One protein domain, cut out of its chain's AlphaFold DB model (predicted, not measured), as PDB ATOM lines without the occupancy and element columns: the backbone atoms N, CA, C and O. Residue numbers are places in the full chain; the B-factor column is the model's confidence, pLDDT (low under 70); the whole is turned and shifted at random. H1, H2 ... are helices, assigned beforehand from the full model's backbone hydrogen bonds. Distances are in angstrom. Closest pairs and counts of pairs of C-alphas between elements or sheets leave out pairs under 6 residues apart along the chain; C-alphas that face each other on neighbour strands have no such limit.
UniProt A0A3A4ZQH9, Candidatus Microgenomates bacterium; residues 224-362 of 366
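This is residues 224 to 362 of the 366 residues of a protein of Candidatus Microgenomates bacterium (UniProt A0A3A4ZQH9). A loose, open frame is built along the long helix H4: H5 folds back along one end, while at the other H4 meets H3 at a corner, and hairpins lead to H2 and H1. Residues 350 to 362, with H6, stick out. The printed part has 139 residues, 111 of them in six named helices, H1 to H6 in order along the chain, with no named strand; its class is all helix, and it is loose, with a radius of gyration of the C-alphas of 20.7 A and spans of 56 by 53 by 24 A.

H4, residues 295 to 324, touches H5, residues 329 to 344, with residues 314 to 324 alone, a hairpin at a shallow tilt of 18 degrees; C-alphas 321 and 335 are closest, 6.3 A. H4 and H3, residues 285 to 293, touch only at the corner, only just, with 3 pairs within 8 A; C-alphas 290 and 296 are closest, 6.3 A. H2, residues 252 to 278, forms hairpins with H3, through residues 273 to 277 alone, C-alphas 273 and 291 closest at 7.2 A, and with H1, residues 224 to 244, through residues 255 to 258 alone, C-alphas 237 and 258 closest at 7.2 A. H6, residues 353 to 360, touches no helix. Every O i to N i+4 pair is within hydrogen-bond range in H1, H2, H3 and H5, 24 of 26 in H4, 2 of 4 in H6.

H4 is 43.4 A long, H2 39.0 A. H1 begins at C-alpha 224 (262.726, 308.802, 274.940); H6 ends at C-alpha 360 (276.257, 321.194, 249.088).

The printed part has no cut and no long link. The pLDDT is under 70 in residues 245 to 250 and 349 to 362.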
ATOM      1  N   ASP A 224     261.311 308.655 275.304       93.38
ATOM      2  CA  ASP A 224     262.726 308.802 274.940       93.38
ATOM      3  C   ASP A 224     263.652 308.322 276.063       93.38
ATOM      4  O   ASP A 224     264.647 307.648 275.809       93.38
ATOM      5  N   LEU A 225     263.298 308.599 277.326       94.56
ATOM      6  CA  LEU A 225     264.008 308.049 278.485       94.56
ATOM      7  C   LEU A 225     263.987 306.520 278.459       94.56
ATOM      8  O   LEU A 225     265.040 305.902 278.587       94.56
ATOM      9  N   LEU A 226     262.818 305.918 278.234       93.50
ATOM     10  CA  LEU A 226     262.672 304.470 278.120       93.50
ATOM     11  C   LEU A 226     263.505 303.922 276.954       93.50
ATOM     12  O   LEU A 226     264.268 302.975 277.143       93.50
ATOM     13  N   GLY A 227     263.411 304.543 275.775       92.44
ATOM     14  CA  GLY A 227     264.181 304.150 274.594       92.44
ATOM     15  C   GLY A 227     265.693 304.201 274.830       92.44
ATOM     16  O   GLY A 227     266.396 303.224 274.568       92.44
ATOM     17  N   HIS A 228     266.198 305.299 275.393       94.62
ATOM     18  CA  HIS A 228     267.613 305.451 275.727       94.62
ATOM     19  C   HIS A 228     268.066 304.487 276.828       94.62
ATOM     20  O   HIS A 228     269.156 303.927 276.723       94.62
ATOM     21  N   SER A 229     267.255 304.254 277.862       92.81
ATOM     22  CA  SER A 229     267.569 303.292 278.923       92.81
ATOM     23  C   SER A 229     267.684 301.869 278.380       92.81
ATOM     24  O   SER A 229     268.665 301.190 278.678       92.81
ATOM     25  N   LEU A 230     266.733 301.433 277.547       90.19
ATOM     26  CA  LEU A 230     266.775 300.117 276.905       90.19
ATOM     27  C   LEU A 230     267.978 299.992 275.967       90.19
ATOM     28  O   LEU A 230     268.697 298.994 276.013       90.19
ATOM     29  N   PHE A 231     268.244 301.028 275.168       91.75
ATOM     30  CA  PHE A 231     269.400 301.062 274.279       91.75
ATOM     31  C   PHE A 231     270.721 300.934 275.048       91.75
ATOM     32  O   PHE A 231     271.550 300.090 274.717       91.75
ATOM     33  N   LEU A 232     270.920 301.742 276.093       92.69
ATOM     34  CA  LEU A 232     272.146 301.739 276.895       92.69
ATOM     35  C   LEU A 232     272.315 300.451 277.700       92.69
ATOM     36  O   LEU A 232     273.449 300.000 277.863       92.69
ATOM     37  N   LEU A 233     271.221 299.848 278.172       89.31
ATOM     38  CA  LEU A 233     271.243 298.541 278.823       89.31
ATOM     39  C   LEU A 233     271.751 297.470 277.852       89.31
ATOM     40  O   LEU A 233     272.734 296.794 278.149       89.31
ATOM     41  N   LEU A 234     271.136 297.358 276.672       86.00
ATOM     42  CA  LEU A 234     271.538 296.385 275.652       86.00
ATOM     43  C   LEU A 234     272.967 296.622 275.171       86.00
ATOM     44  O   LEU A 234     273.756 295.682 275.092       86.00
ATOM     45  N   PHE A 235     273.329 297.876 274.910       88.69
ATOM     46  CA  PHE A 235     274.680 298.241 274.505       88.69
ATOM     47  C   PHE A 235     275.713 297.858 275.575       88.69
ATOM     48  O   PHE A 235     276.724 297.234 275.255       88.69
ATOM     49  N   SER A 236     275.436 298.155 276.848       87.44
ATOM     50  CA  SER A 236     276.302 297.776 277.972       87.44
ATOM     51  C   SER A 236     276.448 296.261 278.102       87.44
ATOM     52  O   SER A 236     277.561 295.780 278.302       87.44
ATOM     53  N   LEU A 237     275.359 295.499 277.946       83.75
ATOM     54  CA  LEU A 237     275.388 294.032 277.986       83.75
ATOM     55  C   LEU A 237     276.221 293.445 276.842       83.75
ATOM     56  O   LEU A 237     277.021 292.535 277.062       83.75
ATOM     57  N   ILE A 238     276.090 293.999 275.634       83.88
ATOM     58  CA  ILE A 238     276.892 293.602 274.474       83.88
ATOM     59  C   ILE A 238     278.375 293.884 274.736       83.88
ATOM     60  O   ILE A 238     279.199 292.981 274.598       83.88
ATOM     61  N   VAL A 239     278.729 295.096 275.175       85.38
ATOM     62  CA  VAL A 239     280.120 295.456 275.503       85.38
ATOM     63  C   VAL A 239     280.676 294.554 276.607       85.38
ATOM     64  O   VAL A 239     281.773 294.013 276.459       85.38
ATOM     65  N   ALA A 240     279.910 294.325 277.676       81.94
ATOM     66  CA  ALA A 240     280.291 293.420 278.756       81.94
ATOM     67  C   ALA A 240     280.540 291.997 278.239       81.94
ATOM     68  O   ALA A 240     281.532 291.387 278.626       81.94
ATOM     69  N   SER A 241     279.722 291.486 277.312       77.00
ATOM     70  CA  SER A 241     279.920 290.148 276.739       77.00
ATOM     71  C   SER A 241     281.268 289.993 276.017       77.00
ATOM     72  O   SER A 241     281.911 288.949 276.133       77.00
ATOM     73  N   PHE A 242     281.752 291.045 275.341       78.88
ATOM     74  CA  PHE A 242     283.065 291.044 274.686       78.88
ATOM     75  C   PHE A 242     284.223 291.156 275.682       78.88
ATOM     76  O   PHE A 242     285.263 290.531 275.478       78.88
ATOM     77  N   LEU A 243     284.050 291.930 276.758       79.50
ATOM     78  CA  LEU A 243     285.067 292.091 277.800       79.50
ATOM     79  C   LEU A 243     285.205 290.827 278.653       79.50
ATOM     80  O   LEU A 243     286.322 290.402 278.948       79.50
ATOM     81  N   ILE A 244     284.077 290.198 278.997       72.94
ATOM     82  CA  ILE A 244     284.051 288.978 279.802       72.94
ATOM     83  C   ILE A 244     284.649 287.813 279.019       72.94
ATOM     84  O   ILE A 244     285.323 287.019 279.636       72.94
ATOM     85  N   LYS A 245     284.551 287.742 277.682       59.69
ATOM     86  CA  LYS A 245     285.143 286.654 276.869       59.69
ATOM     87  C   LYS A 245     286.671 286.479 277.029       59.69
ATOM     88  O   LYS A 245     287.195 285.432 276.667       59.69
ATOM     89  N   LYS A 246     287.391 287.474 277.578       57.94
ATOM     90  CA  LYS A 246     288.817 287.362 277.963       57.94
ATOM     91  C   LYS A 246     289.053 286.652 279.306       57.94
ATOM     92  O   LYS A 246     290.178 286.263 279.593       57.94
ATOM     93  N   SER A 247     288.012 286.483 280.111       58.00
ATOM     94  CA  SER A 247     287.965 285.655 281.314       58.00
ATOM     95  C   SER A 247     287.074 284.457 280.975       58.00
ATOM     96  O   SER A 247     285.966 284.638 280.496       58.00
ATOM     97  N   TYR A 248     287.520 283.215 281.127       55.28
ATOM     98  CA  TYR A 248     286.816 282.018 280.619       55.28
ATOM     99  C   TYR A 248     285.444 281.700 281.287       55.28
ATOM    100  O   TYR A 248     285.009 280.556 281.319       55.28
ATOM    101  N   THR A 249     284.734 282.695 281.822       59.69
ATOM    102  CA  THR A 249     283.552 282.573 282.686       59.69
ATOM    103  C   THR A 249     282.416 283.526 282.287       59.69
ATOM    104  O   THR A 249     281.686 284.029 283.142       59.69
ATOM    105  N   ALA A 250     282.199 283.782 280.991       62.94
ATOM    106  CA  ALA A 250     280.913 284.343 280.572       62.94
ATOM    107  C   ALA A 250     279.816 283.323 280.908       62.94
ATOM    108  O   ALA A 250     279.701 282.293 280.246       62.94
ATOM    109  N   SER A 251     279.052 283.590 281.971       71.00
ATOM    110  CA  SER A 251     277.969 282.718 282.420       71.00
ATOM    111  C   SER A 251     277.034 282.411 281.239       71.00
ATOM    112  O   SER A 251     276.524 283.358 280.627       71.00
ATOM    113  N   PRO A 252     276.781 281.132 280.899       78.12
ATOM    114  CA  PRO A 252     275.908 280.767 279.781       78.12
ATOM    115  C   PRO A 252     274.505 281.378 279.921       78.12
ATOM    116  O   PRO A 252     273.868 281.701 278.920       78.12
ATOM    117  N   TYR A 253     274.071 281.651 281.155       81.50
ATOM    118  CA  TYR A 253     272.823 282.348 281.457       81.50
ATOM    119  C   TYR A 253     272.802 283.808 280.976       81.50
ATOM    120  O   TYR A 253     271.770 284.273 280.500       81.50
ATOM    121  N   LEU A 254     273.926 284.534 281.052       78.69
ATOM    122  CA  LEU A 254     274.007 285.924 280.584       78.69
ATOM    123  C   LEU A 254     273.907 285.991 279.058       78.69
ATOM    124  O   LEU A 254     273.153 286.801 278.523       78.69
ATOM    125  N   LEU A 255     274.640 285.120 278.358       79.94
ATOM    126  CA  LEU A 255     274.574 285.037 276.900       79.94
ATOM    127  C   LEU A 255     273.166 284.637 276.440       79.94
ATOM    128  O   LEU A 255     272.618 285.266 275.537       79.94
ATOM    129  N   PHE A 256     272.562 283.647 277.102       84.38
ATOM    130  CA  PHE A 256     271.183 283.244 276.842       84.38
ATOM    131  C   PHE A 256     270.198 284.403 277.047       84.38
ATOM    132  O   PHE A 256     269.375 284.653 276.172       84.38
ATOM    133  N   ALA A 257     270.311 285.157 278.145       82.44
ATOM    134  CA  ALA A 257     269.446 286.306 278.412       82.44
ATOM    135  C   ALA A 257     269.583 287.402 277.340       82.44
ATOM    136  O   ALA A 257     268.575 287.923 276.868       82.44
ATOM    137  N   VAL A 258     270.809 287.724 276.911       82.50
ATOM    138  CA  VAL A 258     271.050 288.710 275.840       82.50
ATOM    139  C   VAL A 258     270.424 288.256 274.523       82.50
ATOM    140  O   VAL A 258     269.739 289.044 273.870       82.50
ATOM    141  N   ILE A 259     270.611 286.986 274.149       85.62
ATOM    142  CA  ILE A 259     270.011 286.415 272.938       85.62
ATOM    143  C   ILE A 259     268.483 286.434 273.040       85.62
ATOM    144  O   ILE A 259     267.821 286.868 272.101       85.62
ATOM    145  N   LEU A 260     267.918 286.026 274.179       87.69
ATOM    146  CA  LEU A 260     266.474 286.006 274.399       87.69
ATOM    147  C   LEU A 260     265.867 287.405 274.252       87.69
ATOM    148  O   LEU A 260     264.898 287.570 273.516       87.69
ATOM    149  N   VAL A 261     266.448 288.423 274.894       85.00
ATOM    150  CA  VAL A 261     265.960 289.806 274.777       85.00
ATOM    151  C   VAL A 261     266.077 290.311 273.337       85.00
ATOM    152  O   VAL A 261     265.135 290.921 272.833       85.00
ATOM    153  N   ALA A 262     267.183 290.019 272.643       85.25
ATOM    154  CA  ALA A 262     267.356 290.395 271.241       85.25
ATOM    155  C   ALA A 262     266.305 289.735 270.327       85.25
ATOM    156  O   ALA A 262     265.734 290.406 269.467       85.25
ATOM    157  N   VAL A 263     266.001 288.450 270.542       89.81
ATOM    158  CA  VAL A 263     264.961 287.719 269.800       89.81
ATOM    159  C   VAL A 263     263.576 288.288 270.098       89.81
ATOM    160  O   VAL A 263     262.820 288.547 269.163       89.81
ATOM    161  N   LEU A 264     263.240 288.540 271.366       90.50
ATOM    162  CA  LEU A 264     261.954 289.134 271.746       90.50
ATOM    163  C   LEU A 264     261.768 290.522 271.126       90.50
ATOM    164  O   LEU A 264     260.710 290.812 270.569       90.50
ATOM    165  N   GLN A 265     262.804 291.364 271.163       86.75
ATOM    166  CA  GLN A 265     262.781 292.678 270.523       86.75
ATOM    167  C   GLN A 265     262.618 292.560 269.002       86.75
ATOM    168  O   GLN A 265     261.839 293.307 268.408       86.75
ATOM    169  N   PHE A 266     263.320 291.620 268.367       89.06
ATOM    170  CA  PHE A 266     263.201 291.367 266.935       89.06
ATOM    171  C   PHE A 266     261.784 290.923 266.556       89.06
ATOM    172  O   PHE A 266     261.173 291.537 265.684       89.06
ATOM    173  N   VAL A 267     261.208 289.948 267.260       92.50
ATOM    174  CA  VAL A 267     259.822 289.505 267.036       92.50
ATOM    175  C   VAL A 267     258.831 290.653 267.244       92.50
ATOM    176  O   VAL A 267     257.973 290.880 266.391       92.50
ATOM    177  N   ALA A 268     258.976 291.433 268.320       91.94
ATOM    178  CA  ALA A 268     258.130 292.599 268.569       91.94
ATOM    179  C   ALA A 268     258.222 293.628 267.427       91.94
ATOM    180  O   ALA A 268     257.203 294.159 266.983       91.94
ATOM    181  N   SER A 269     259.429 293.867 266.900       90.19
ATOM    182  CA  SER A 269     259.642 294.755 265.752       90.19
ATOM    183  C   SER A 269     258.987 294.237 264.470       90.19
ATOM    184  O   SER A 269     258.413 295.033 263.728       90.19
ATOM    185  N   LEU A 270     258.994 292.921 264.229       91.81
ATOM    186  CA  LEU A 270     258.330 292.321 263.070       91.81
ATOM    187  C   LEU A 270     256.812 292.493 263.158       91.81
ATOM    188  O   LEU A 270     256.187 292.909 262.182       91.81
ATOM    189  N   ILE A 271     256.230 292.246 264.336       93.31
ATOM    190  CA  ILE A 271     254.797 292.459 264.589       93.31
ATOM    191  C   ILE A 271     254.439 293.933 264.367       93.31
ATOM    192  O   ILE A 271     253.491 294.247 263.646       93.31
ATOM    193  N   TYR A 272     255.227 294.846 264.936       93.19
ATOM    194  CA  TYR A 272     255.028 296.280 264.763       93.19
ATOM    195  C   TYR A 272     255.104 296.706 263.290       93.19
ATOM    196  O   TYR A 272     254.240 297.436 262.803       93.19
ATOM    197  N   ASN A 273     256.107 296.220 262.559       92.44
ATOM    198  CA  ASN A 273     256.286 296.509 261.141       92.44
ATOM    199  C   ASN A 273     255.133 295.957 260.294       92.44
ATOM    200  O   ASN A 273     254.696 296.633 259.361       92.44
ATOM    201  N   ALA A 274     254.592 294.784 260.642       92.62
ATOM    202  CA  ALA A 274     253.404 294.233 260.000       92.62
ATOM    203  C   ALA A 274     252.177 295.132 260.229       92.62
ATOM    204  O   ALA A 274     251.525 295.529 259.263       92.62
ATOM    205  N   ILE A 275     251.907 295.542 261.473       93.62
ATOM    206  CA  ILE A 275     250.804 296.466 261.810       93.62
ATOM    207  C   ILE A 275     250.966 297.807 261.080       93.62
ATOM    208  O   ILE A 275     250.018 298.335 260.489       93.62
ATOM    209  N   SER A 276     252.182 298.355 261.080       94.62
ATOM    210  CA  SER A 276     252.507 299.591 260.369       94.62
ATOM    211  C   SER A 276     252.215 299.463 258.871       94.62
ATOM    212  O   SER A 276     251.550 300.321 258.295       94.62
ATOM    213  N   LEU A 277     252.615 298.356 258.243       94.25
ATOM    214  CA  LEU A 277     252.363 298.114 256.824       94.25
ATOM    215  C   LEU A 277     250.868 297.944 256.511       94.25
ATOM    216  O   LEU A 277     250.393 298.461 255.498       94.25
ATOM    217  N   LEU A 278     250.097 297.275 257.375       94.44
ATOM    218  CA  LEU A 278     248.648 297.122 257.189       94.44
ATOM    219  C   LEU A 278     247.948 298.483 257.091       94.44
ATOM    220  O   LEU A 278     247.125 298.684 256.200       94.44
ATOM    221  N   THR A 279     248.361 299.438 257.923       93.81
ATOM    222  CA  THR A 279     247.803 300.801 257.964       93.81
ATOM    223  C   THR A 279     248.403 301.763 256.934       93.81
ATOM    224  O   THR A 279     247.950 302.900 256.830       93.81
ATOM    225  N   TYR A 280     249.422 301.348 256.174       95.25
ATOM    226  CA  TYR A 280     250.050 302.212 255.175       95.25
ATOM    227  C   TYR A 280     249.236 302.214 253.876       95.25
ATOM    228  O   TYR A 280     249.285 301.249 253.113       95.25
ATOM    229  N   GLU A 281     248.455 303.265 253.636       92.62
ATOM    230  CA  GLU A 281     247.540 303.355 252.485       92.62
ATOM    231  C   GLU A 281     248.290 303.420 251.150       92.62
ATOM    232  O   GLU A 281     247.896 302.781 250.180       92.62
ATOM    233  N   GLU A 282     249.416 304.131 251.102       93.25
ATOM    234  CA  GLU A 282     250.172 304.367 249.871       93.25
ATOM    235  C   GLU A 282     251.140 303.235 249.502       93.25
ATOM    236  O   GLU A 282     251.917 303.392 248.550       93.25
ATOM    237  N   LYS A 283     251.137 302.125 250.251       95.44
ATOM    238  CA  LYS A 283     252.054 301.000 250.035       95.44
ATOM    239  C   LYS A 283     251.896 300.391 248.642       95.44
ATOM    240  O   LYS A 283     250.798 300.268 248.109       95.44
ATOM    241  N   ASP A 284     253.007 299.955 248.068       96.19
ATOM    242  CA  ASP A 284     253.047 299.139 246.858       96.19
ATOM    243  C   ASP A 284     253.842 297.842 247.084       96.19
ATOM    244  O   ASP A 284     254.385 297.594 248.163       96.19
ATOM    245  N   ARG A 285     253.918 296.989 246.055       96.19
ATOM    246  CA  ARG A 285     254.603 295.688 246.136       96.19
ATOM    247  C   ARG A 285     256.058 295.781 246.614       96.19
ATOM    248  O   ARG A 285     256.533 294.862 247.268       96.19
ATOM    249  N   TYR A 286     256.766 296.873 246.322       95.75
ATOM    250  CA  TYR A 286     258.155 297.032 246.751       95.75
ATOM    251  C   TYR A 286     258.250 297.402 248.232       95.75
ATOM    252  O   TYR A 286     259.206 297.003 248.886       95.75
ATOM    253  N   ASP A 287     257.259 298.104 248.787       95.69
ATOM    254  CA  ASP A 287     257.178 298.356 250.233       95.69
ATOM    255  C   ASP A 287     256.988 297.042 251.003       95.69
ATOM    256  O   ASP A 287     257.641 296.810 252.020       95.69
ATOM    257  N   VAL A 288     256.157 296.143 250.465       95.06
ATOM    258  CA  VAL A 288     255.973 294.788 251.005       95.06
ATOM    259  C   VAL A 288     257.271 293.982 250.907       95.06
ATOM    260  O   VAL A 288     257.685 293.384 251.895       95.06
ATOM    261  N   LEU A 289     257.958 294.008 249.758       95.31
ATOM    262  CA  LEU A 289     259.243 293.316 249.581       95.31
ATOM    263  C   LEU A 289     260.315 293.810 250.562       95.31
ATOM    264  O   LEU A 289     261.047 293.002 251.132       95.31
ATOM    265  N   VAL A 290     260.397 295.122 250.802       93.75
ATOM    266  CA  VAL A 290     261.325 295.694 251.791       93.75
ATOM    267  C   VAL A 290     261.027 295.162 253.193       93.75
ATOM    268  O   VAL A 290     261.945 294.718 253.879       93.75
ATOM    269  N   ARG A 291     259.751 295.134 253.591       92.12
ATOM    270  CA  ARG A 291     259.320 294.660 254.914       92.12
ATOM    271  C   ARG A 291     259.532 293.156 255.104       92.12
ATOM    272  O   ARG A 291     260.010 292.744 256.153       92.12
ATOM    273  N   VAL A 292     259.214 292.344 254.093       92.19
ATOM    274  CA  VAL A 292     259.360 290.877 254.142       92.19
ATOM    275  C   VAL A 292     260.824 290.451 254.085       92.19
ATOM    276  O   VAL A 292     261.209 289.507 254.765       92.19
ATOM    277  N   SER A 293     261.659 291.144 253.303       93.25
ATOM    278  CA  SER A 293     263.088 290.813 253.222       93.25
ATOM    279  C   SER A 293     263.849 291.115 254.511       93.25
ATOM    280  O   SER A 293     264.880 290.487 254.740       93.25
ATOM    281  N   VAL A 294     263.362 292.052 255.341       91.81
ATOM    282  CA  VAL A 294     263.943 292.530 256.616       91.81
ATOM    283  C   VAL A 294     265.320 293.197 256.477       91.81
ATOM    284  O   VAL A 294     265.604 294.178 257.159       91.81
ATOM    285  N   LEU A 295     266.171 292.725 255.567       92.62
ATOM    286  CA  LEU A 295     267.559 293.136 255.398       92.62
ATOM    287  C   LEU A 295     267.732 294.647 255.158       92.62
ATOM    288  O   LEU A 295     268.573 295.239 255.839       92.62
ATOM    289  N   PRO A 296     266.963 295.321 254.275       93.69
ATOM    290  CA  PRO A 296     267.123 296.762 254.082       93.69
ATOM    291  C   PRO A 296     266.813 297.563 255.353       93.69
ATOM    292  O   PRO A 296     267.532 298.506 255.681       93.69
ATOM    293  N   GLU A 297     265.781 297.167 256.102       90.50
ATOM    294  CA  GLU A 297     265.412 297.800 257.373       90.50
ATOM    295  C   GLU A 297     266.413 297.484 258.479       90.50
ATOM    296  O   GLU A 297     266.730 298.348 259.295       90.50
ATOM    297  N   PHE A 298     266.967 296.274 258.489       91.62
ATOM    298  CA  PHE A 298     268.025 295.892 259.412       91.62
ATOM    299  C   PHE A 298     269.273 296.759 259.201       91.62
ATOM    300  O   PHE A 298     269.776 297.359 260.148       91.62
ATOM    301  N   VAL A 299     269.744 296.911 257.960       93.88
ATOM    302  CA  VAL A 299     270.887 297.789 257.646       93.88
ATOM    303  C   VAL A 299     270.579 299.240 258.026       93.88
ATOM    304  O   VAL A 299     271.397 299.908 258.662       93.88
ATOM    305  N   TYR A 300     269.381 299.719 257.691       94.44
ATOM    306  CA  TYR A 300     268.948 301.080 257.994       94.44
ATOM    307  C   TYR A 300     268.833 301.351 259.504       94.44
ATOM    308  O   TYR A 300     269.310 302.372 259.987       94.44
ATOM    309  N   SER A 301     268.266 300.433 260.281       91.81
ATOM    310  CA  SER A 301     268.146 300.576 261.740       91.81
ATOM    311  C   SER A 301     269.505 300.534 262.442       91.81
ATOM    312  O   SER A 301     269.754 301.343 263.335       91.81
ATOM    313  N   ASN A 302     270.434 299.682 261.994       92.25
ATOM    314  CA  ASN A 302     271.810 299.679 262.503       92.25
ATOM    315  C   ASN A 302     272.542 300.991 262.191       92.25
ATOM    316  O   ASN A 302     273.283 301.495 263.036       92.25
ATOM    317  N   LEU A 303     272.293 301.592 261.024       94.38
ATOM    318  CA  LEU A 303     272.807 302.923 260.706       94.38
ATOM    319  C   LEU A 303     272.317 303.973 261.716       94.38
ATOM    320  O   LEU A 303     273.114 304.779 262.195       94.38
ATOM    321  N   LEU A 304     271.028 303.954 262.071       93.50
ATOM    322  CA  LEU A 304     270.473 304.864 263.079       93.50
ATOM    323  C   LEU A 304     271.075 304.619 264.471       93.50
ATOM    324  O   LEU A 304     271.379 305.577 265.181       93.50
ATOM    325  N   SER A 305     271.329 303.360 264.837       94.06
ATOM    326  CA  SER A 305     272.039 303.016 266.076       94.06
ATOM    327  C   SER A 305     273.460 303.586 266.104       94.06
ATOM    328  O   SER A 305     273.877 304.126 267.126       94.06
ATOM    329  N   LEU A 306     274.197 303.550 264.986       94.81
ATOM    330  CA  LEU A 306     275.525 304.174 264.888       94.81
ATOM    331  C   LEU A 306     275.467 305.695 265.064       94.81
ATOM    332  O   LEU A 306     276.325 306.273 265.733       94.81
ATOM    333  N   VAL A 307     274.444 306.347 264.506       95.50
ATOM    334  CA  VAL A 307     274.198 307.778 264.729       95.50
ATOM    335  C   VAL A 307     273.926 308.062 266.207       95.50
ATOM    336  O   VAL A 307     274.465 309.018 266.766       95.50
ATOM    337  N   LEU A 308     273.125 307.234 266.876       95.44
ATOM    338  CA  LEU A 308     272.834 307.410 268.295       95.44
ATOM    339  C   LEU A 308     274.094 307.223 269.161       95.44
ATOM    340  O   LEU A 308     274.383 308.064 270.014       95.44
ATOM    341  N   ILE A 309     274.895 306.188 268.892       95.56
ATOM    342  CA  ILE A 309     276.189 305.951 269.556       95.56
ATOM    343  C   ILE A 309     277.122 307.150 269.370       95.56
ATOM    344  O   ILE A 309     277.670 307.671 270.343       95.56
ATOM    345  N   GLY A 310     277.274 307.632 268.133       95.50
ATOM    346  CA  GLY A 310     278.087 308.813 267.847       95.50
ATOM    347  C   GLY A 310     277.572 310.066 268.562       95.50
ATOM    348  O   GLY A 310     278.373 310.849 269.070       95.50
ATOM    349  N   SER A 311     276.251 310.214 268.698       95.38
ATOM    350  CA  SER A 311     275.618 311.310 269.442       95.38
ATOM    351  C   SER A 311     275.936 311.251 270.937       95.38
ATOM    352  O   SER A 311     276.248 312.289 271.525       95.38
ATOM    353  N   TYR A 312     275.944 310.060 271.549       96.12
ATOM    354  CA  TYR A 312     276.391 309.885 272.934       96.12
ATOM    355  C   TYR A 312     277.866 310.237 273.111       96.12
ATOM    356  O   TYR A 312     278.206 310.976 274.037       96.12
ATOM    357  N   PHE A 313     278.741 309.759 272.221       95.12
ATOM    358  CA  PHE A 313     280.165 310.084 272.283       95.12
ATOM    359  C   PHE A 313     280.414 311.580 272.118       95.12
ATOM    360  O   PHE A 313     281.176 312.159 272.891       95.12
ATOM    361  N   TYR A 314     279.744 312.221 271.160       94.69
ATOM    362  CA  TYR A 314     279.866 313.657 270.938       94.69
ATOM    363  C   TYR A 314     279.394 314.461 272.154       94.69
ATOM    364  O   TYR A 314     280.077 315.381 272.612       94.69
ATOM    365  N   LEU A 315     278.259 314.072 272.735       92.62
ATOM    366  CA  LEU A 315     277.732 314.680 273.949       92.62
ATOM    367  C   LEU A 315     278.689 314.522 275.142       92.62
ATOM    368  O   LEU A 315     278.974 315.501 275.836       92.62
ATOM    369  N   ALA A 316     279.179 313.304 275.383       92.81
ATOM    370  CA  ALA A 316     280.115 313.011 276.464       92.81
ATOM    371  C   ALA A 316     281.420 313.796 276.286       92.81
ATOM    372  O   ALA A 316     281.901 314.413 277.236       92.81
ATOM    373  N   TYR A 317     281.941 313.859 275.058       92.31
ATOM    374  CA  TYR A 317     283.134 314.627 274.721       92.31
ATOM    375  C   TYR A 317     282.970 316.119 275.035       92.31
ATOM    376  O   TYR A 317     283.795 316.697 275.744       92.31
ATOM    377  N   ASN A 318     281.870 316.731 274.586       89.75
ATOM    378  CA  ASN A 318     281.582 318.142 274.852       89.75
ATOM    379  C   ASN A 318     281.404 318.435 276.347       89.75
ATOM    380  O   ASN A 318     281.863 319.465 276.831       89.75
ATOM    381  N   ARG A 319     280.766 317.537 277.104       88.38
ATOM    382  CA  ARG A 319     280.540 317.743 278.543       88.38
ATOM    383  C   ARG A 319     281.773 317.505 279.399       88.38
ATOM    384  O   ARG A 319     281.976 318.232 280.367       88.38
ATOM    385  N   ILE A 320     282.555 316.479 279.087       89.81
ATOM    386  CA  ILE A 320     283.716 316.088 279.886       89.81
ATOM    387  C   ILE A 320     284.906 316.942 279.467       89.81
ATOM    388  O   ILE A 320     285.374 317.762 280.247       89.81
ATOM    389  N   VAL A 321     285.361 316.803 278.221       87.06
ATOM    390  CA  VAL A 321     286.566 317.490 277.737       87.06
ATOM    391  C   VAL A 321     286.311 318.987 277.589       87.06
ATOM    392  O   VAL A 321     287.139 319.788 278.023       87.06
ATOM    393  N   GLY A 322     285.148 319.375 277.056       84.12
ATOM    394  CA  GLY A 322     284.785 320.785 276.887       84.12
ATOM    395  C   GLY A 322     284.750 321.564 278.206       84.12
ATOM    396  O   GLY A 322     285.213 322.698 278.251       84.12
ATOM    397  N   ARG A 323     284.329 320.939 279.316       88.00
ATOM    398  CA  ARG A 323     284.329 321.568 280.653       88.00
ATOM    399  C   ARG A 323     285.729 321.941 281.152       88.00
ATOM    400  O   ARG A 323     285.865 322.839 281.980       88.00
ATOM    401  N   PHE A 324     286.762 321.248 280.680       89.81
ATOM    402  CA  PHE A 324     288.153 321.499 281.062       89.81
ATOM    403  C   PHE A 324     288.966 322.182 279.955       89.81
ATOM    404  O   PHE A 324     290.150 322.450 280.161       89.81
ATOM    405  N   ALA A 325     288.354 322.485 278.804       85.75
ATOM    406  CA  ALA A 325     289.047 323.004 277.627       85.75
ATOM    407  C   ALA A 325     289.775 324.327 277.889       85.75
ATOM    408  O   ALA A 325     290.859 324.537 277.349       85.75
ATOM    409  N   ASP A 326     289.234 325.179 278.758       85.81
ATOM    410  CA  ASP A 326     289.834 326.481 279.068       85.81
ATOM    411  C   ASP A 326     290.861 326.421 280.207       85.81
ATOM    412  O   ASP A 326     291.558 327.399 280.460       85.81
ATOM    413  N   LYS A 327     291.017 325.267 280.875       88.88
ATOM    414  CA  LYS A 327     291.947 325.139 282.007       88.88
ATOM    415  C   LYS A 327     293.409 325.043 281.585       88.88
ATOM    416  O   LYS A 327     294.281 325.464 282.334       88.88
ATOM    417  N   THR A 328     293.703 324.459 280.421       92.44
ATOM    418  CA  THR A 328     295.078 324.355 279.908       92.44
ATOM    419  C   THR A 328     295.115 324.429 278.384       92.44
ATOM    420  O   THR A 328     294.210 323.952 277.697       92.44
ATOM    421  N   LYS A 329     296.220 324.948 277.827       90.56
ATOM    422  CA  LYS A 329     296.454 324.961 276.370       90.56
ATOM    423  C   LYS A 329     296.427 323.551 275.764       90.56
ATOM    424  O   LYS A 329     295.947 323.379 274.643       90.56
ATOM    425  N   PHE A 330     296.910 322.547 276.500       91.62
ATOM    426  CA  PHE A 330     296.907 321.150 276.064       91.62
ATOM    427  C   PHE A 330     295.481 320.606 275.900       91.62
ATOM    428  O   PHE A 330     295.137 320.122 274.821       91.62
ATOM    429  N   ILE A 331     294.625 320.759 276.919       89.19
ATOM    430  CA  ILE A 331     293.231 320.293 276.848       89.19
ATOM    431  C   ILE A 331     292.461 321.086 275.784       89.19
ATOM    432  O   ILE A 331     291.702 320.486 275.028       89.19
ATOM    433  N   ASN A 332     292.713 322.392 275.629       90.88
ATOM    434  CA  ASN A 332     292.114 323.192 274.555       90.88
ATOM    435  C   ASN A 332     292.460 322.640 273.159       90.88
ATOM    436  O   ASN A 332     291.587 322.473 272.303       90.88
ATOM    437  N   LYS A 333     293.740 322.313 272.927       91.69
ATOM    438  CA  LYS A 333     294.209 321.723 271.664       91.69
ATOM    439  C   LYS A 333     293.580 320.352 271.425       91.69
ATOM    440  O   LYS A 333     293.145 320.075 270.304       91.69
ATOM    441  N   MET A 334     293.499 319.517 272.462       89.56
ATOM    442  CA  MET A 334     292.833 318.217 272.400       89.56
ATOM    443  C   MET A 334     291.350 318.382 272.051       89.56
ATOM    444  O   MET A 334     290.894 317.743 271.106       89.56
ATOM    445  N   TYR A 335     290.643 319.294 272.732       89.94
ATOM    446  CA  TYR A 335     289.234 319.623 272.500       89.94
ATOM    447  C   TYR A 335     288.973 320.035 271.045       89.94
ATOM    448  O   TYR A 335     288.153 319.443 270.344       89.94
ATOM    449  N   LYS A 336     289.747 321.001 270.536       89.56
ATOM    450  CA  LYS A 336     289.648 321.455 269.139       89.56
ATOM    451  C   LYS A 336     289.949 320.340 268.137       89.56
ATOM    452  O   LYS A 336     289.325 320.286 267.079       89.56
ATOM    453  N   SER A 337     290.895 319.456 268.448       90.75
ATOM    454  CA  SER A 337     291.258 318.340 267.566       90.75
ATOM    455  C   SER A 337     290.148 317.294 267.491       90.75
ATOM    456  O   SER A 337     289.796 316.870 266.392       90.75
ATOM    457  N   GLY A 338     289.531 316.930 268.618       90.56
ATOM    458  CA  GLY A 338     288.389 316.014 268.595       90.56
ATOM    459  C   GLY A 338     287.164 316.631 267.928       90.56
ATOM    460  O   GLY A 338     286.531 315.957 267.122       90.56
ATOM    461  N   LEU A 339     286.887 317.927 268.127       89.44
ATOM    462  CA  LEU A 339     285.824 318.617 267.381       89.44
ATOM    463  C   LEU A 339     286.031 318.541 265.860       89.44
ATOM    464  O   LEU A 339     285.063 318.357 265.126       89.44
ATOM    465  N   LYS A 340     287.277 318.618 265.368       89.50
ATOM    466  CA  LYS A 340     287.570 318.416 263.937       89.50
ATOM    467  C   LYS A 340     287.239 316.997 263.471       89.50
ATOM    468  O   LYS A 340     286.747 316.843 262.358       89.50
ATOM    469  N   ILE A 341     287.494 315.978 264.294       91.19
ATOM    470  CA  ILE A 341     287.140 314.582 263.983       91.19
ATOM    471  C   ILE A 341     285.619 314.436 263.925       91.19
ATOM    472  O   ILE A 341     285.092 313.974 262.919       91.19
ATOM    473  N   PHE A 342     284.911 314.902 264.951       91.94
ATOM    474  CA  PHE A 342     283.449 314.874 265.006       91.94
ATOM    475  C   PHE A 342     282.805 315.587 263.812       91.94
ATOM    476  O   PHE A 342     281.904 315.030 263.185       91.94
ATOM    477  N   ASN A 343     283.342 316.742 263.413       89.44
ATOM    478  CA  ASN A 343     282.871 317.492 262.250       89.44
ATOM    479  C   ASN A 343     283.011 316.697 260.936       89.44
ATOM    480  O   ASN A 343     282.124 316.762 260.087       89.44
ATOM    481  N   LYS A 344     284.059 315.872 260.773       88.62
ATOM    482  CA  LYS A 344     284.180 314.969 259.607       88.62
ATOM    483  C   LYS A 344     283.046 313.943 259.540       88.62
ATOM    484  O   LYS A 344     282.630 313.574 258.448       88.62
ATOM    485  N   PHE A 345     282.522 313.526 260.690       88.94
ATOM    486  CA  PHE A 345     281.357 312.644 260.797       88.94
ATOM    487  C   PHE A 345     280.029 313.409 260.864       88.94
ATOM    488  O   PHE A 345     278.996 312.831 261.185       88.94
ATOM    489  N   GLY A 346     280.037 314.709 260.567       87.31
ATOM    490  CA  GLY A 346     278.856 315.561 260.560       87.31
ATOM    491  C   GLY A 346     278.507 316.182 261.910       87.31
ATOM    492  O   GLY A 346     277.696 317.088 261.923       87.31
ATOM    493  N   TYR A 347     279.116 315.787 263.028       88.06
ATOM    494  CA  TYR A 347     278.802 316.345 264.348       88.06
ATOM    495  C   TYR A 347     279.412 317.741 264.525       88.06
ATOM    496  O   TYR A 347     280.633 317.892 264.591       88.06
ATOM    497  N   SER A 348     278.564 318.762 264.631       81.31
ATOM    498  CA  SER A 348     278.982 320.159 264.786       81.31
ATOM    499  C   SER A 348     278.292 320.844 265.971       81.31
ATOM    500  O   SER A 348     277.353 320.317 266.562       81.31
ATOM    501  N   SER A 349     278.760 322.034 266.337       65.31
ATOM    502  CA  SER A 349     278.031 322.972 267.201       65.31
ATOM    503  C   SER A 349     277.280 324.036 266.392       65.31
ATOM    504  O   SER A 349     276.363 324.667 266.911       65.31
ATOM    505  N   THR A 350     277.633 324.218 265.116       63.25
ATOM    506  CA  THR A 350     277.039 325.201 264.202       63.25
ATOM    507  C   THR A 350     276.121 324.495 263.211       63.25
ATOM    508  O   THR A 350     276.491 324.232 262.065       63.25
ATOM    509  N   TRP A 351     274.929 324.140 263.667       65.38
ATOM    510  CA  TRP A 351     273.888 323.585 262.809       65.38
ATOM    511  C   TRP A 351     272.964 324.701 262.336       65.38
ATOM    512  O   TRP A 351     272.572 325.565 263.120       65.38
ATOM    513  N   GLY A 352     272.600 324.683 261.060       53.88
ATOM    514  CA  GLY A 352     271.688 325.666 260.498       53.88
ATOM    515  C   GLY A 352     271.273 325.291 259.085       53.88
ATOM    516  O   GLY A 352     272.113 324.939 258.261       53.88
ATOM    517  N   THR A 353     269.978 325.426 258.798       42.78
ATOM    518  CA  THR A 353     269.340 325.037 257.528       42.78
ATOM    519  C   THR A 353     269.994 325.658 256.291       42.78
ATOM    520  O   THR A 353     269.996 325.047 255.227       42.78
ATOM    521  N   ARG A 354     270.614 326.842 256.412       39.06
ATOM    522  CA  ARG A 354     271.337 327.479 255.296       39.06
ATOM    523  C   ARG A 354     272.802 327.106 255.165       39.06
ATOM    524  O   ARG A 354     273.270 327.038 254.038       39.06
ATOM    525  N   PHE A 355     273.504 326.838 256.266       36.59
ATOM    526  CA  PHE A 355     274.890 326.361 256.200       36.59
ATOM    527  C   PHE A 355     274.974 324.976 255.546       36.59
ATOM    528  O   PHE A 355     275.982 324.647 254.930       36.59
ATOM    529  N   GLU A 356     273.907 324.181 255.652       39.31
ATOM    530  CA  GLU A 356     273.794 322.862 255.026       39.31
ATOM    531  C   GLU A 356     273.539 322.955 253.509       39.31
ATOM    532  O   GLU A 356     274.189 322.242 252.746       39.31
ATOM    533  N   TYR A 357     272.694 323.890 253.054       33.38
ATOM    534  CA  TYR A 357     272.402 324.096 251.625       33.38
ATOM    535  C   TYR A 357     273.550 324.759 250.843       33.38
ATOM    536  O   TYR A 357     273.796 324.406 249.688       33.38
ATOM    537  N   THR A 358     274.273 325.715 251.439       33.12
ATOM    538  CA  THR A 358     275.380 326.409 250.751       33.12
ATOM    539  C   THR A 358     276.631 325.545 250.612       33.12
ATOM    540  O   THR A 358     277.327 325.654 249.602       33.12
ATOM    541  N   LYS A 359     276.894 324.630 251.558       33.78
ATOM    542  CA  LYS A 359     278.018 323.682 251.457       33.78
ATOM    543  C   LYS A 359     277.814 322.641 250.353       33.78
ATOM    544  O   LYS A 359     278.769 322.310 249.661       33.78
ATOM    545  N   GLU A 360     276.585 322.157 250.154       35.03
ATOM    546  CA  GLU A 360     276.257 321.194 249.088       35.03
ATOM    547  C   GLU A 360     276.366 321.786 247.674       35.03
ATOM    548  O   GLU A 360     276.603 321.047 246.722       35.03
ATOM    549  N   ARG A 361     276.249 323.111 247.529       31.73
ATOM    550  CA  ARG A 361     276.423 323.817 246.247       31.73
ATOM    551  C   ARG A 361     277.807 324.454 246.061       31.73
ATOM    552  O   ARG A 361     277.996 325.195 245.104       31.73
ATOM    553  N   GLY A 362     278.764 324.199 246.958       29.69
ATOM    554  CA  GLY A 362     280.113 324.772 246.862       29.69
ATOM    555  C   GLY A 362     280.172 326.297 247.029       29.69
ATOM    556  O   GLY A 362     281.161 326.914 246.654       29.69
TER     557      GLY A 362